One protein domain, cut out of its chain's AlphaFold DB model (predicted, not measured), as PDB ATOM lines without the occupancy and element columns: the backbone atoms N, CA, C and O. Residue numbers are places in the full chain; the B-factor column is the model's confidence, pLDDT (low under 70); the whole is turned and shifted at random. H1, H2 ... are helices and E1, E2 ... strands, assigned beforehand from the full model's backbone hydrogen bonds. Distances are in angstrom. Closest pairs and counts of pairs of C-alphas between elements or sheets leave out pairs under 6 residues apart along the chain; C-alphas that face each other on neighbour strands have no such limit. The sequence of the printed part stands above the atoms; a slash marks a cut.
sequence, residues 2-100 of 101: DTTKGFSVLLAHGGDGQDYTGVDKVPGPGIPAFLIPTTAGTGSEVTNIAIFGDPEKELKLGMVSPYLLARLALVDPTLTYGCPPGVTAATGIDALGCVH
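This is residues 2 to 100 of the 101 residues of the protein "Fe-ADH domain-containing protein" of marine sediment metagenome (UniProt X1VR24). An E1-E2 hairpin with H1 and short H2 makes one end of the domain, and long loops bridge to H3 and H4 at the other. The 99 printed residues include four named helices and two named strands, in order H1 H2 E1 E2 H3 H4; the class is mixed, with 46 residues, under half, in named elements. The whole is compact, radius of gyration of the C-alphas 14.6 A, spanning 39 by 31 by 25 A.

E1 is residues 49 to 54, 16.1 A long; E2 is 59 to 64, 16.0 A. H1, residues 2 to 13, 16.7 A, begins at C-alpha 2 (29.713, 36.160, 47.927). H2 is residues 17 to 20, H3 77 to 80. H4, residues 85 to 98, 20.3 A, ends at C-alpha 98 (13.649, 37.380, 40.360).

Hairpin strands E1 and E2 are antiparallel, 155 degrees; N 52 and O 61 are 2.8 A apart, within hydrogen-bond range. The closest C-alphas of H1 and E1, Asp 2 and Ala 50, are 4.5 A apart. H4 is apart from H1. In H1 and H4 every O i to N i+4 pair is within range.

The printed part has no cut. Links H2 to E1 and E2 to H3 are long. Residues 98 to 100 are under pLDDT 70.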
ATOM      1  N   ASP A   2      29.201  34.781  47.874       96.00
ATOM      2  CA  ASP A   2      29.713  36.160  47.927       96.00
ATOM      3  C   ASP A   2      31.038  36.278  48.690       96.00
ATOM      4  O   ASP A   2      31.976  36.896  48.199       96.00
ATOM      5  N   THR A   3      31.181  35.565  49.814       95.38
ATOM      6  CA  THR A   3      32.460  35.446  50.532       95.38
ATOM      7  C   THR A   3      33.592  34.955  49.634       95.38
ATOM      8  O   THR A   3      34.650  35.565  49.620       95.38
ATOM      9  N   THR A   4      33.376  33.899  48.845       96.50
ATOM     10  CA  THR A   4      34.373  33.363  47.903       96.50
ATOM     11  C   THR A   4      34.733  34.380  46.824       96.50
ATOM     12  O   THR A   4      35.909  34.516  46.496       96.50
ATOM     13  N   LYS A   5      33.750  35.124  46.302       96.12
ATOM     14  CA  LYS A   5      33.978  36.196  45.320       96.12
ATOM     15  C   LYS A   5      34.838  37.318  45.908       96.12
ATOM     16  O   LYS A   5      35.827  37.710  45.300       96.12
ATOM     17  N   GLY A   6      34.520  37.778  47.119       95.62
ATOM     18  CA  GLY A   6      35.330  38.776  47.826       95.62
ATOM     19  C   GLY A   6      36.742  38.271  48.115       95.62
ATOM     20  O   GLY A   6      37.715  38.966  47.847       95.62
ATOM     21  N   PHE A   7      36.872  37.026  48.577       96.06
ATOM     22  CA  PHE A   7      38.172  36.414  48.856       96.06
ATOM     23  C   PHE A   7      39.032  36.275  47.593       96.06
ATOM     24  O   PHE A   7      40.234  36.510  47.639       96.06
ATOM     25  N   SER A   8      38.418  35.942  46.454       96.69
ATOM     26  CA  SER A   8      39.084  35.890  45.149       96.69
ATOM     27  C   SER A   8      39.728  37.228  44.769       96.69
ATOM     28  O   SER A   8      40.860  37.239  44.276       96.69
ATOM     29  N   VAL A   9      39.039  38.342  45.038       96.81
ATOM     30  CA  VAL A   9      39.554  39.701  44.813       96.81
ATOM     31  C   VAL A   9      40.664  40.036  45.806       96.81
ATOM     32  O   VAL A   9      41.745  40.437  45.382       96.81
ATOM     33  N   LEU A  10      40.429  39.817  47.103       96.19
ATOM     34  CA  LEU A  10      41.392  40.142  48.162       96.19
ATOM     35  C   LEU A  10      42.708  39.374  48.010       96.19
ATOM     36  O   LEU A  10      43.781  39.943  48.183       96.19
ATOM     37  N   LEU A  11      42.650  38.094  47.637       96.44
ATOM     38  CA  LEU A  11      43.854  37.297  47.409       96.44
ATOM     39  C   LEU A  11      44.645  37.745  46.170       96.44
ATOM     40  O   LEU A  11      45.855  37.544  46.130       96.44
ATOM     41  N   ALA A  12      43.982  38.315  45.161       96.50
ATOM     42  CA  ALA A  12      44.638  38.771  43.937       96.50
ATOM     43  C   ALA A  12      45.205  40.194  44.053       96.50
ATOM     44  O   ALA A  12      46.263  40.469  43.491       96.50
ATOM     45  N   HIS A  13      44.514  41.087  44.771       96.44
ATOM     46  CA  HIS A  13      44.790  42.531  44.755       96.44
ATOM     47  C   HIS A  13      45.177  43.120  46.119       96.44
ATOM     48  O   HIS A  13      45.613  44.269  46.173       96.44
ATOM     49  N   GLY A  14      45.088  42.346  47.206       94.44
ATOM     50  CA  GLY A  14      45.354  42.822  48.566       94.44
ATOM     51  C   GLY A  14      44.267  43.770  49.081       94.44
ATOM     52  O   GLY A  14      43.115  43.669  48.667       94.44
ATOM     53  N   GLY A  15      44.637  44.677  49.991       93.44
ATOM     54  CA  GLY A  15      43.737  45.699  50.542       93.44
ATOM     55  C   GLY A  15      42.649  45.159  51.472       93.44
ATOM     56  O   GLY A  15      42.691  44.003  51.906       93.44
ATOM     57  N   ASP A  16      41.672  46.016  51.766       91.38
ATOM     58  CA  ASP A  16      40.499  45.686  52.570       91.38
ATOM     59  C   ASP A  16      39.256  45.498  51.689       91.38
ATOM     60  O   ASP A  16      39.103  46.093  50.624       91.38
ATOM     61  N   GLY A  17      38.290  44.695  52.151       87.56
ATOM     62  CA  GLY A  17      37.053  44.441  51.393       87.56
ATOM     63  C   GLY A  17      36.241  45.709  51.084       87.56
ATOM     64  O   GLY A  17      35.506  45.754  50.095       87.56
ATOM     65  N   GLN A  18      36.400  46.755  51.902       90.06
ATOM     66  CA  GLN A  18      35.737  48.046  51.710       90.06
ATOM     67  C   GLN A  18      36.293  48.817  50.503       90.06
ATOM     68  O   GLN A  18      35.526  49.523  49.849       90.06
ATOM     69  N   ASP A  19      37.566  48.622  50.141       92.50
ATOM     70  CA  ASP A  19      38.220  49.325  49.026       92.50
ATOM     71  C   ASP A  19      37.569  49.002  47.674       92.50
ATOM     72  O   ASP A  19      37.547  49.819  46.751       92.50
ATOM     73  N   TYR A  20      36.990  47.807  47.580       94.81
ATOM     74  CA  TYR A  20      36.352  47.291  46.375       94.81
ATOM     75  C   TYR A  20      34.828  47.446  46.392       94.81
ATOM     76  O   TYR A  20      34.158  47.027  45.451       94.81
ATOM     77  N   THR A  21      34.251  48.050  47.433       93.69
ATOM     78  CA  THR A  21      32.802  48.259  47.516       93.69
ATOM     79  C   THR A  21      32.340  49.308  46.499       93.69
ATOM     80  O   THR A  21      32.893  50.403  46.406       93.69
ATOM     81  N   GLY A  22      31.287  48.989  45.748       93.38
ATOM     82  CA  GLY A  22      30.724  49.811  44.682       93.38
ATOM     83  C   GLY A  22      30.772  49.124  43.317       93.38
ATOM     84  O   GLY A  22      30.987  47.917  43.206       93.38
ATOM     85  N   VAL A  23      30.544  49.914  42.268       95.81
ATOM     86  CA  VAL A  23      30.565  49.460  40.871       95.81
ATOM     87  C   VAL A  23      31.953  49.695  40.277       95.81
ATOM     88  O   VAL A  23      32.511  50.782  40.433       95.81
ATOM     89  N   ASP A  24      32.505  48.670  39.624       93.44
ATOM     90  CA  ASP A  24      33.768  48.702  38.871       93.44
ATOM     91  C   ASP A  24      34.991  49.184  39.673       93.44
ATOM     92  O   ASP A  24      35.912  49.809  39.150       93.44
ATOM     93  N   LYS A  25      35.022  48.862  40.972       95.81
ATOM     94  CA  LYS A  25      36.171  49.123  41.856       95.81
ATOM     95  C   LYS A  25      37.221  48.015  41.853       95.81
ATOM     96  O   LYS A  25      38.343  48.238  42.293       95.81
ATOM     97  N   VAL A  26      36.876  46.828  41.356       96.12
ATOM     98  CA  VAL A  26      37.807  45.700  41.246       96.12
ATOM     99  C   VAL A  26      38.762  45.954  40.066       96.12
ATOM    100  O   VAL A  26      38.293  46.050  38.931       96.12
ATOM    101  N   PRO A  27      40.086  46.052  40.296       95.00
ATOM    102  CA  PRO A  27      41.040  46.543  39.295       95.00
ATOM    103  C   PRO A  27      41.346  45.537  38.178       95.00
ATOM    104  O   PRO A  27      41.864  45.914  37.128       95.00
ATOM    105  N   GLY A  28      41.038  44.256  38.379       96.06
ATOM    106  CA  GLY A  28      41.306  43.200  37.411       96.06
ATOM    107  C   GLY A  28      40.783  41.834  37.862       96.06
ATOM    108  O   GLY A  28      40.187  41.726  38.936       96.06
ATOM    109  N   PRO A  29      41.031  40.772  37.075       96.19
ATOM    110  CA  PRO A  29      40.620  39.413  37.419       96.19
ATOM    111  C   PRO A  29      41.120  38.982  38.805       96.19
ATOM    112  O   PRO A  29      42.276  39.226  39.149       96.19
ATOM    113  N   GLY A  30      40.250  38.344  39.589       95.38
ATOM    114  CA  GLY A  30      40.622  37.680  40.839       95.38
ATOM    115  C   GLY A  30      41.118  36.247  40.622       95.38
ATOM    116  O   GLY A  30      41.250  35.769  39.490       95.38
ATOM    117  N   ILE A  31      41.348  35.517  41.715       96.44
ATOM    118  CA  ILE A  31      41.624  34.072  41.649       96.44
ATOM    119  C   ILE A  31      40.379  33.324  41.126       96.44
ATOM    120  O   ILE A  31      39.275  33.589  41.605       96.44
ATOM    121  N   PRO A  32      40.503  32.365  40.188       95.75
ATOM    122  CA  PRO A  32      39.354  31.625  39.667       95.75
ATOM    123  C   PRO A  32      38.495  30.974  40.762       95.75
ATOM    124  O   PRO A  32      38.985  30.155  41.538       95.75
ATOM    125  N   ALA A  33      37.201  31.299  40.782       95.56
ATOM    126  CA  ALA A  33      36.231  30.715  41.704       95.56
ATOM    127  C   ALA A  33      35.373  29.642  41.015       95.56
ATOM    128  O   ALA A  33      34.876  29.845  39.906       95.56
ATOM    129  N   PHE A  34      35.174  28.520  41.707       96.81
ATOM    130  CA  PHE A  34      34.253  27.447  41.333       96.81
ATOM    131  C   PHE A  34      33.132  27.416  42.367       96.81
ATOM    132  O   PHE A  34      33.406  27.256  43.558       96.81
ATOM    133  N   LEU A  35      31.888  27.616  41.936       97.25
ATOM    134  CA  LEU A  35      30.742  27.742  42.837       97.25
ATOM    135  C   LEU A  35      29.789  26.558  42.652       97.25
ATOM    136  O   LEU A  35      29.440  26.196  41.532       97.25
ATOM    137  N   ILE A  36      29.390  25.941  43.764       97.12
ATOM    138  CA  ILE A  36      28.521  24.759  43.793       97.12
ATOM    139  C   ILE A  36      27.314  25.102  44.681       97.12
ATOM    140  O   ILE A  36      27.453  25.081  45.908       97.12
ATOM    141  N   PRO A  37      26.169  25.521  44.111       95.31
ATOM    142  CA  PRO A  37      24.973  25.818  44.890       95.31
ATOM    143  C   PRO A  37      24.379  24.564  45.525       95.31
ATOM    144  O   PRO A  37      24.295  23.506  44.909       95.31
ATOM    145  N   THR A  38      23.927  24.716  46.768       94.94
ATOM    146  CA  THR A  38      23.187  23.696  47.532       94.94
ATOM    147  C   THR A  38      21.772  24.159  47.893       94.94
ATOM    148  O   THR A  38      21.020  23.440  48.549       94.94
ATOM    149  N   THR A  39      21.389  25.360  47.450       92.81
ATOM    150  CA  THR A  39      20.052  25.949  47.585       92.81
ATOM    151  C   THR A  39      19.551  26.398  46.213       92.81
ATOM    152  O   THR A  39      20.346  26.631  45.306       92.81
ATOM    153  N   ALA A  40      18.232  26.514  46.046       91.25
ATOM    154  CA  ALA A  40      17.588  26.825  44.766       91.25
ATOM    155  C   ALA A  40      17.001  28.250  44.756       91.25
ATOM    156  O   ALA A  40      15.815  28.428  44.496       91.25
ATOM    157  N   GLY A  41      17.818  29.245  45.128       89.50
ATOM    158  CA  GLY A  41      17.370  30.627  45.345       89.50
ATOM    159  C   GLY A  41      18.225  31.686  44.661       89.50
ATOM    160  O   GLY A  41      17.967  32.073  43.530       89.50
ATOM    161  N   THR A  42      19.251  32.147  45.373       87.12
ATOM    162  CA  THR A  42      19.917  33.443  45.148       87.12
ATOM    163  C   THR A  42      20.567  33.639  43.776       87.12
ATOM    164  O   THR A  42      20.859  34.774  43.404       87.12
ATOM    165  N   GLY A  43      20.885  32.557  43.058       91.00
ATOM    166  CA  GLY A  43      21.586  32.598  41.773       91.00
ATOM    167  C   GLY A  43      22.977  33.238  41.838       91.00
ATOM    168  O   GLY A  43      23.543  33.581  40.800       91.00
ATOM    169  N   SER A  44      23.547  33.431  43.035       94.12
ATOM    170  CA  SER A  44      24.832  34.121  43.211       94.12
ATOM    171  C   SER A  44      25.953  33.459  42.403       94.12
ATOM    172  O   SER A  44      26.865  34.135  41.937       94.12
ATOM    173  N   GLU A  45      25.877  32.158  42.144       95.44
ATOM    174  CA  GLU A  45      26.831  31.424  41.320       95.44
ATOM    175  C   GLU A  45      26.995  31.958  39.886       95.44
ATOM    176  O   GLU A  45      28.053  31.754  39.290       95.44
ATOM    177  N   VAL A  46      25.994  32.669  39.351       94.44
ATOM    178  CA  VAL A  46      25.989  33.222  37.984       94.44
ATOM    179  C   VAL A  46      25.917  34.753  37.930       94.44
ATOM    180  O   VAL A  46      25.894  35.322  36.840       94.44
ATOM    181  N   THR A  47      25.926  35.450  39.071       95.31
ATOM    182  CA  THR A  47      25.900  36.924  39.104       95.31
ATOM    183  C   THR A  47      27.296  37.540  39.210       95.31
ATOM    184  O   THR A  47      28.223  36.971  39.788       95.31
ATOM    185  N   ASN A  48      27.437  38.772  38.727       95.75
ATOM    186  CA  ASN A  48      28.631  39.609  38.879       95.75
ATOM    187  C   ASN A  48      28.576  40.505  40.137       95.75
ATOM    188  O   ASN A  48      29.238  41.542  40.195       95.75
ATOM    189  N   ILE A  49      27.760  40.119  41.123       96.00
ATOM    190  CA  ILE A  49      27.493  40.870  42.353       96.00
ATOM    191  C   ILE A  49      27.907  40.019  43.556       96.00
ATOM    192  O   ILE A  49      27.662  38.810  43.583       96.00
ATOM    193  N   ALA A  50      28.523  40.649  44.552       96.06
ATOM    194  CA  ALA A  50      28.733  40.080  45.878       96.06
ATOM    195  C   ALA A  50      28.250  41.072  46.941       96.06
ATOM    196  O   ALA A  50      28.593  42.255  46.884       96.06
ATOM    197  N   ILE A  51      27.453  40.601  47.899       95.56
ATOM    198  CA  ILE A  51      26.906  41.416  48.981       95.56
ATOM    199  C   ILE A  51      27.566  41.023  50.305       95.56
ATOM    200  O   ILE A  51      27.621  39.851  50.677       95.56
ATOM    201  N   PHE A  52      28.035  42.023  51.046       94.50
ATOM    202  CA  PHE A  52      28.660  41.876  52.357       94.50
ATOM    203  C   PHE A  52      27.910  42.711  53.393       94.50
ATOM    204  O   PHE A  52      27.424  43.797  53.090       94.50
ATOM    205  N   GLY A  53      27.796  42.212  54.621       93.12
ATOM    206  CA  GLY A  53      27.280  43.002  55.739       93.12
ATOM    207  C   GLY A  53      28.403  43.788  56.412       93.12
ATOM    208  O   GLY A  53      29.441  43.205  56.717       93.12
ATOM    209  N   ASP A  54      28.182  45.076  56.663       88.81
ATOM    210  CA  ASP A  54      28.981  45.908  57.567       88.81
ATOM    211  C   ASP A  54      28.253  45.971  58.926       88.81
ATOM    212  O   ASP A  54      27.241  46.673  59.039       88.81
ATOM    213  N   PRO A  55      28.701  45.210  59.944       86.94
ATOM    214  CA  PRO A  55      28.034  45.154  61.243       86.94
ATOM    215  C   PRO A  55      28.197  46.437  62.066       86.94
ATOM    216  O   PRO A  55      27.399  46.661  62.968       86.94
ATOM    217  N   GLU A  56      29.196  47.277  61.775       88.06
ATOM    218  CA  GLU A  56      29.396  48.537  62.503       88.06
ATOM    219  C   GLU A  56      28.453  49.626  62.001       88.06
ATOM    220  O   GLU A  56      27.942  50.425  62.784       88.06
ATOM    221  N   LYS A  57      28.215  49.655  60.684       86.94
ATOM    222  CA  LYS A  57      27.319  50.634  60.056       86.94
ATOM    223  C   LYS A  57      25.886  50.125  59.887       86.94
ATOM    224  O   LYS A  57      25.036  50.896  59.460       86.94
ATOM    225  N   GLU A  58      25.628  48.850  60.183       89.75
ATOM    226  CA  GLU A  58      24.361  48.147  59.918       89.75
ATOM    227  C   GLU A  58      23.918  48.237  58.442       89.75
ATOM    228  O   GLU A  58      22.730  48.307  58.118       89.75
ATOM    229  N   LEU A  59      24.885  48.230  57.517       91.44
ATOM    230  CA  LEU A  59      24.648  48.400  56.080       91.44
ATOM    231  C   LEU A  59      25.023  47.154  55.280       91.44
ATOM    232  O   LEU A  59      25.926  46.398  55.631       91.44
ATOM    233  N   LYS A  60      24.351  46.968  54.140       91.06
ATOM    234  CA  LYS A  60      24.766  46.010  53.110       91.06
ATOM    235  C   LYS A  60      25.648  46.722  52.090       91.06
ATOM    236  O   LYS A  60      25.205  47.660  51.431       91.06
ATOM    237  N   LEU A  61      26.879  46.257  51.956       93.69
ATOM    238  CA  LEU A  61      27.862  46.726  50.991       93.69
ATOM    239  C   LEU A  61      27.824  45.821  49.756       93.69
ATOM    240  O   LEU A  61      27.890  44.600  49.874       93.69
ATOM    241  N   GLY A  62      27.701  46.417  48.572       95.06
ATOM    242  CA  GLY A  62      27.699  45.688  47.305       95.06
ATOM    243  C   GLY A  62      29.007  45.874  46.549       95.06
ATOM    244  O   GLY A  62      29.448  47.004  46.359       95.06
ATOM    245  N   MET A  63      29.600  44.779  46.087       96.19
ATOM    246  CA  MET A  63      30.702  44.765  45.128       96.19
ATOM    247  C   MET A  63      30.147  44.304  43.780       96.19
ATOM    248  O   MET A  63      29.596  43.205  43.686       96.19
ATOM    249  N   VAL A  64      30.266  45.137  42.746       97.38
ATOM    250  CA  VAL A  64      29.764  44.843  41.397       97.38
ATOM    251  C   VAL A  64      30.914  44.957  40.408       97.38
ATOM    252  O   VAL A  64      31.496  46.029  40.246       97.38
ATOM    253  N   SER A  65      31.269  43.846  39.764       96.75
ATOM    254  CA  SER A  65      32.335  43.818  38.759       96.75
ATOM    255  C   SER A  65      32.249  42.558  37.894       96.75
ATOM    256  O   SER A  65      31.973  41.478  38.423       96.75
ATOM    257  N   PRO A  66      32.564  42.633  36.584       95.75
ATOM    258  CA  PRO A  66      32.655  41.448  35.725       95.75
ATOM    259  C   PRO A  66      33.670  40.409  36.227       95.75
ATOM    260  O   PRO A  66      33.527  39.222  35.934       95.75
ATOM    261  N   TYR A  67      34.663  40.822  37.021       96.38
ATOM    262  CA  TYR A  67      35.682  39.934  37.585       96.38
ATOM    263  C   TYR A  67      35.181  39.060  38.745       96.38
ATOM    264  O   TYR A  67      35.925  38.203  39.216       96.38
ATOM    265  N   LEU A  68      33.932  39.248  39.192       96.69
ATOM    266  CA  LEU A  68      33.293  38.423  40.223       96.69
ATOM    267  C   LEU A  68      32.554  37.199  39.674       96.69
ATOM    268  O   LEU A  68      32.056  36.388  40.459       96.69
ATOM    269  N   LEU A  69      32.453  37.068  38.349       96.81
ATOM    270  CA  LEU A  69      31.847  35.895  37.731       96.81
ATOM    271  C   LEU A  69      32.658  34.640  38.062       96.81
ATOM    272  O   LEU A  69      33.890  34.621  37.970       96.81
ATOM    273  N   ALA A  70      31.954  33.572  38.428       95.81
ATOM    274  CA  ALA A  70      32.582  32.277  38.626       95.81
ATOM    275  C   ALA A  70      33.199  31.783  37.315       95.81
ATOM    276  O   ALA A  70      32.634  31.954  36.234       95.81
ATOM    277  N   ARG A  71      34.338  31.091  37.415       96.94
ATOM    278  CA  ARG A  71      34.900  30.378  36.263       96.94
ATOM    279  C   ARG A  71      34.011  29.205  35.857       96.94
ATOM    280  O   ARG A  71      33.963  28.852  34.682       96.94
ATOM    281  N   LEU A  72      33.345  28.595  36.833       96.50
ATOM    282  CA  LEU A  72      32.374  27.529  36.633       96.50
ATOM    283  C   LEU A  72      31.375  27.528  37.792       96.50
ATOM    284  O   LEU A  72      31.774  27.572  38.960       96.50
ATOM    285  N   ALA A  73      30.095  27.417  37.451       96.81
ATOM    286  CA  ALA A  73      29.026  27.077  38.375       96.81
ATOM    287  C   ALA A  73      28.582  25.632  38.101       96.81
ATOM    288  O   ALA A  73      28.197  25.315  36.975       96.81
ATOM    289  N   LEU A  74      28.667  24.749  39.102       96.88
ATOM    290  CA  LEU A  74      28.211  23.361  38.987       96.88
ATOM    291  C   LEU A  74      26.867  23.205  39.695       96.88
ATOM    292  O   LEU A  74      26.815  23.082  40.916       96.88
ATOM    293  N   VAL A  75      25.791  23.200  38.914       95.75
ATOM    294  CA  VAL A  75      24.423  23.094  39.426       95.75
ATOM    295  C   VAL A  75      23.976  21.635  39.379       95.75
ATOM    296  O   VAL A  75      23.655  21.113  38.314       95.75
ATOM    297  N   ASP A  76      23.962  20.979  40.539       96.50
ATOM    298  CA  ASP A  76      23.449  19.617  40.708       96.50
ATOM    299  C   ASP A  76      22.217  19.645  41.634       96.50
ATOM    300  O   ASP A  76      22.353  19.943  42.825       96.50
ATOM    301  N   PRO A  77      21.004  19.334  41.134       93.38
ATOM    302  CA  PRO A  77      19.790  19.387  41.944       93.38
ATOM    303  C   PRO A  77      19.812  18.396  43.111       93.38
ATOM    304  O   PRO A  77      19.144  18.636  44.117       93.38
ATOM    305  N   THR A  78      20.593  17.315  43.032       97.06
ATOM    306  CA  THR A  78      20.689  16.331  44.120       97.06
ATOM    307  C   THR A  78      21.338  16.919  45.374       97.06
ATOM    308  O   THR A  78      20.996  16.518  46.488       97.06
ATOM    309  N   LEU A  79      22.175  17.954  45.224       95.50
ATOM    310  CA  LEU A  79      22.774  18.686  46.345       95.50
ATOM    311  C   LEU A  79      21.760  19.536  47.124       95.50
ATOM    312  O   LEU A  79      22.056  19.971  48.236       95.50
ATOM    313  N   THR A  80      20.555  19.737  46.583       94.94
ATOM    314  CA  THR A  80      19.472  20.468  47.262       94.94
ATOM    315  C   THR A  80      18.577  19.567  48.115       94.94
ATOM    316  O   THR A  80      17.809  20.069  48.933       94.94
ATOM    317  N   TYR A  81      18.677  18.237  47.994       95.12
ATOM    318  CA  TYR A  81      17.761  17.306  48.675       95.12
ATOM    319  C   TYR A  81      17.902  17.325  50.203       95.12
ATOM    320  O   TYR A  81      16.954  17.008  50.916       95.12
ATOM    321  N   GLY A  82      19.072  17.726  50.710       93.62
ATOM    322  CA  GLY A  82      19.317  17.934  52.139       93.62
ATOM    323  C   GLY A  82      18.899  19.314  52.662       93.62
ATOM    324  O   GLY A  82      19.060  19.579  53.853       93.62
ATOM    325  N   CYS A  83      18.399  20.210  51.804       92.88
ATOM    326  CA  CYS A  83      18.003  21.556  52.200       92.88
ATOM    327  C   CYS A  83      16.746  21.506  53.095       92.88
ATOM    328  O   CYS A  83      15.738  20.906  52.704       92.88
ATOM    329  N   PRO A  84      16.761  22.124  54.295       96.06
ATOM    330  CA  PRO A  84      15.610  22.114  55.191       96.06
ATOM    331  C   PRO A  84      14.352  22.697  54.524       96.06
ATOM    332  O   PRO A  84      14.462  23.717  53.840       96.06
ATOM    333  N   PRO A  85      13.141  22.158  54.781       95.06
ATOM    334  CA  PRO A  85      11.917  22.596  54.100       95.06
ATOM    335  C   PRO A  85      11.654  24.106  54.170       95.06
ATOM    336  O   PRO A  85      11.262  24.710  53.176       95.06
ATOM    337  N   GLY A  86      11.916  24.733  55.323       96.38
ATOM    338  CA  GLY A  86      11.760  26.181  55.489       96.38
ATOM    339  C   GLY A  86      12.737  26.998  54.638       96.38
ATOM    340  O   GLY A  86      12.347  28.013  54.066       96.38
ATOM    341  N   VAL A  87      13.982  26.532  54.494       93.81
ATOM    342  CA  VAL A  87      14.989  27.178  53.637       93.81
ATOM    343  C   VAL A  87      14.631  26.974  52.170       93.81
ATOM    344  O   VAL A  87      14.685  27.924  51.398       93.81
ATOM    345  N   THR A  88      14.192  25.774  51.789       93.31
ATOM    346  CA  THR A  88      13.722  25.474  50.429       93.31
ATOM    347  C   THR A  88      12.553  26.371  50.028       93.31
ATOM    348  O   THR A  88      12.583  26.966  48.956       93.31
ATOM    349  N   ALA A  89      11.554  26.539  50.900       94.69
ATOM    350  CA  ALA A  89      10.425  27.427  50.635       94.69
ATOM    351  C   ALA A  89      10.862  28.897  50.513       94.69
ATOM    352  O   ALA A  89      10.488  29.570  49.554       94.69
ATOM    353  N   ALA A  90      11.679  29.387  51.452       94.31
ATOM    354  CA  ALA A  90      12.147  30.772  51.446       94.31
ATOM    355  C   ALA A  90      13.002  31.093  50.209       94.31
ATOM    356  O   ALA A  90      12.763  32.088  49.533       94.31
ATOM    357  N   THR A  91      13.962  30.224  49.884       91.44
ATOM    358  CA  THR A  91      14.841  30.392  48.717       91.44
ATOM    359  C   THR A  91      14.094  30.211  47.394       91.44
ATOM    360  O   THR A  91      14.381  30.925  46.442       91.44
ATOM    361  N   GLY A  92      13.080  29.344  47.335       90.19
ATOM    362  CA  GLY A  92      12.226  29.217  46.152       90.19
ATOM    363  C   GLY A  92      11.377  30.465  45.878       90.19
ATOM    364  O   GLY A  92      11.224  30.859  44.723       90.19
ATOM    365  N   ILE A  93      10.851  31.119  46.924       93.00
ATOM    366  CA  ILE A  93      10.133  32.400  46.783       93.00
ATOM    367  C   ILE A  93      11.088  33.508  46.323       93.00
ATOM    368  O   ILE A  93      10.712  34.296  45.458       93.00
ATOM    369  N   ASP A  94      12.310  33.547  46.861       88.69
ATOM    370  CA  ASP A  94      13.366  34.476  46.433       88.69
ATOM    371  C   ASP A  94      13.649  34.341  44.924       88.69
ATOM    372  O   ASP A  94      13.530  35.317  44.184       88.69
ATOM    373  N   ALA A  95      13.865  33.113  44.435       88.50
ATOM    374  CA  ALA A  95      14.055  32.844  43.006       88.50
ATOM    375  C   ALA A  95      12.849  33.255  42.142       88.50
ATOM    376  O   ALA A  95      13.022  33.808  41.054       88.50
ATOM    377  N   LEU A  96      11.617  33.012  42.607       88.75
ATOM    378  CA  LEU A  96      10.409  33.447  41.897       88.75
ATOM    379  C   LEU A  96      10.287  34.980  41.868       88.75
ATOM    380  O   LEU A  96       9.807  35.543  40.887       88.75
ATOM    381  N   GLY A  97      10.736  35.677  42.912       81.06
ATOM    382  CA  GLY A  97      10.800  37.138  42.921       81.06
ATOM    383  C   GLY A  97      11.658  37.686  41.776       81.06
ATOM    384  O   GLY A  97      11.295  38.684  41.155       81.06
ATOM    385  N   CYS A  98      12.739  36.983  41.430       65.94
ATOM    386  CA  CYS A  98      13.649  37.380  40.360       65.94
ATOM    387  C   CYS A  98      13.083  37.216  38.939       65.94
ATOM    388  O   CYS A  98      13.601  37.862  38.035       65.94
ATOM    389  N   VAL A  99      12.022  36.427  38.697       61.88
ATOM    390  CA  VAL A  99      11.451  36.303  37.331       61.88
ATOM    391  C   VAL A  99      10.732  37.571  36.844       61.88
ATOM    392  O   VAL A  99      10.329  37.640  35.687       61.88
ATOM    393  N   HIS A 100      10.578  38.572  37.714       50.72
ATOM    394  CA  HIS A 100       9.993  39.879  37.397       50.72
ATOM    395  C   HIS A 100      11.019  41.031  37.398       50.72
ATOM    396  O   HIS A 100      10.600  42.186  37.296       50.72
TER     397      HIS A 100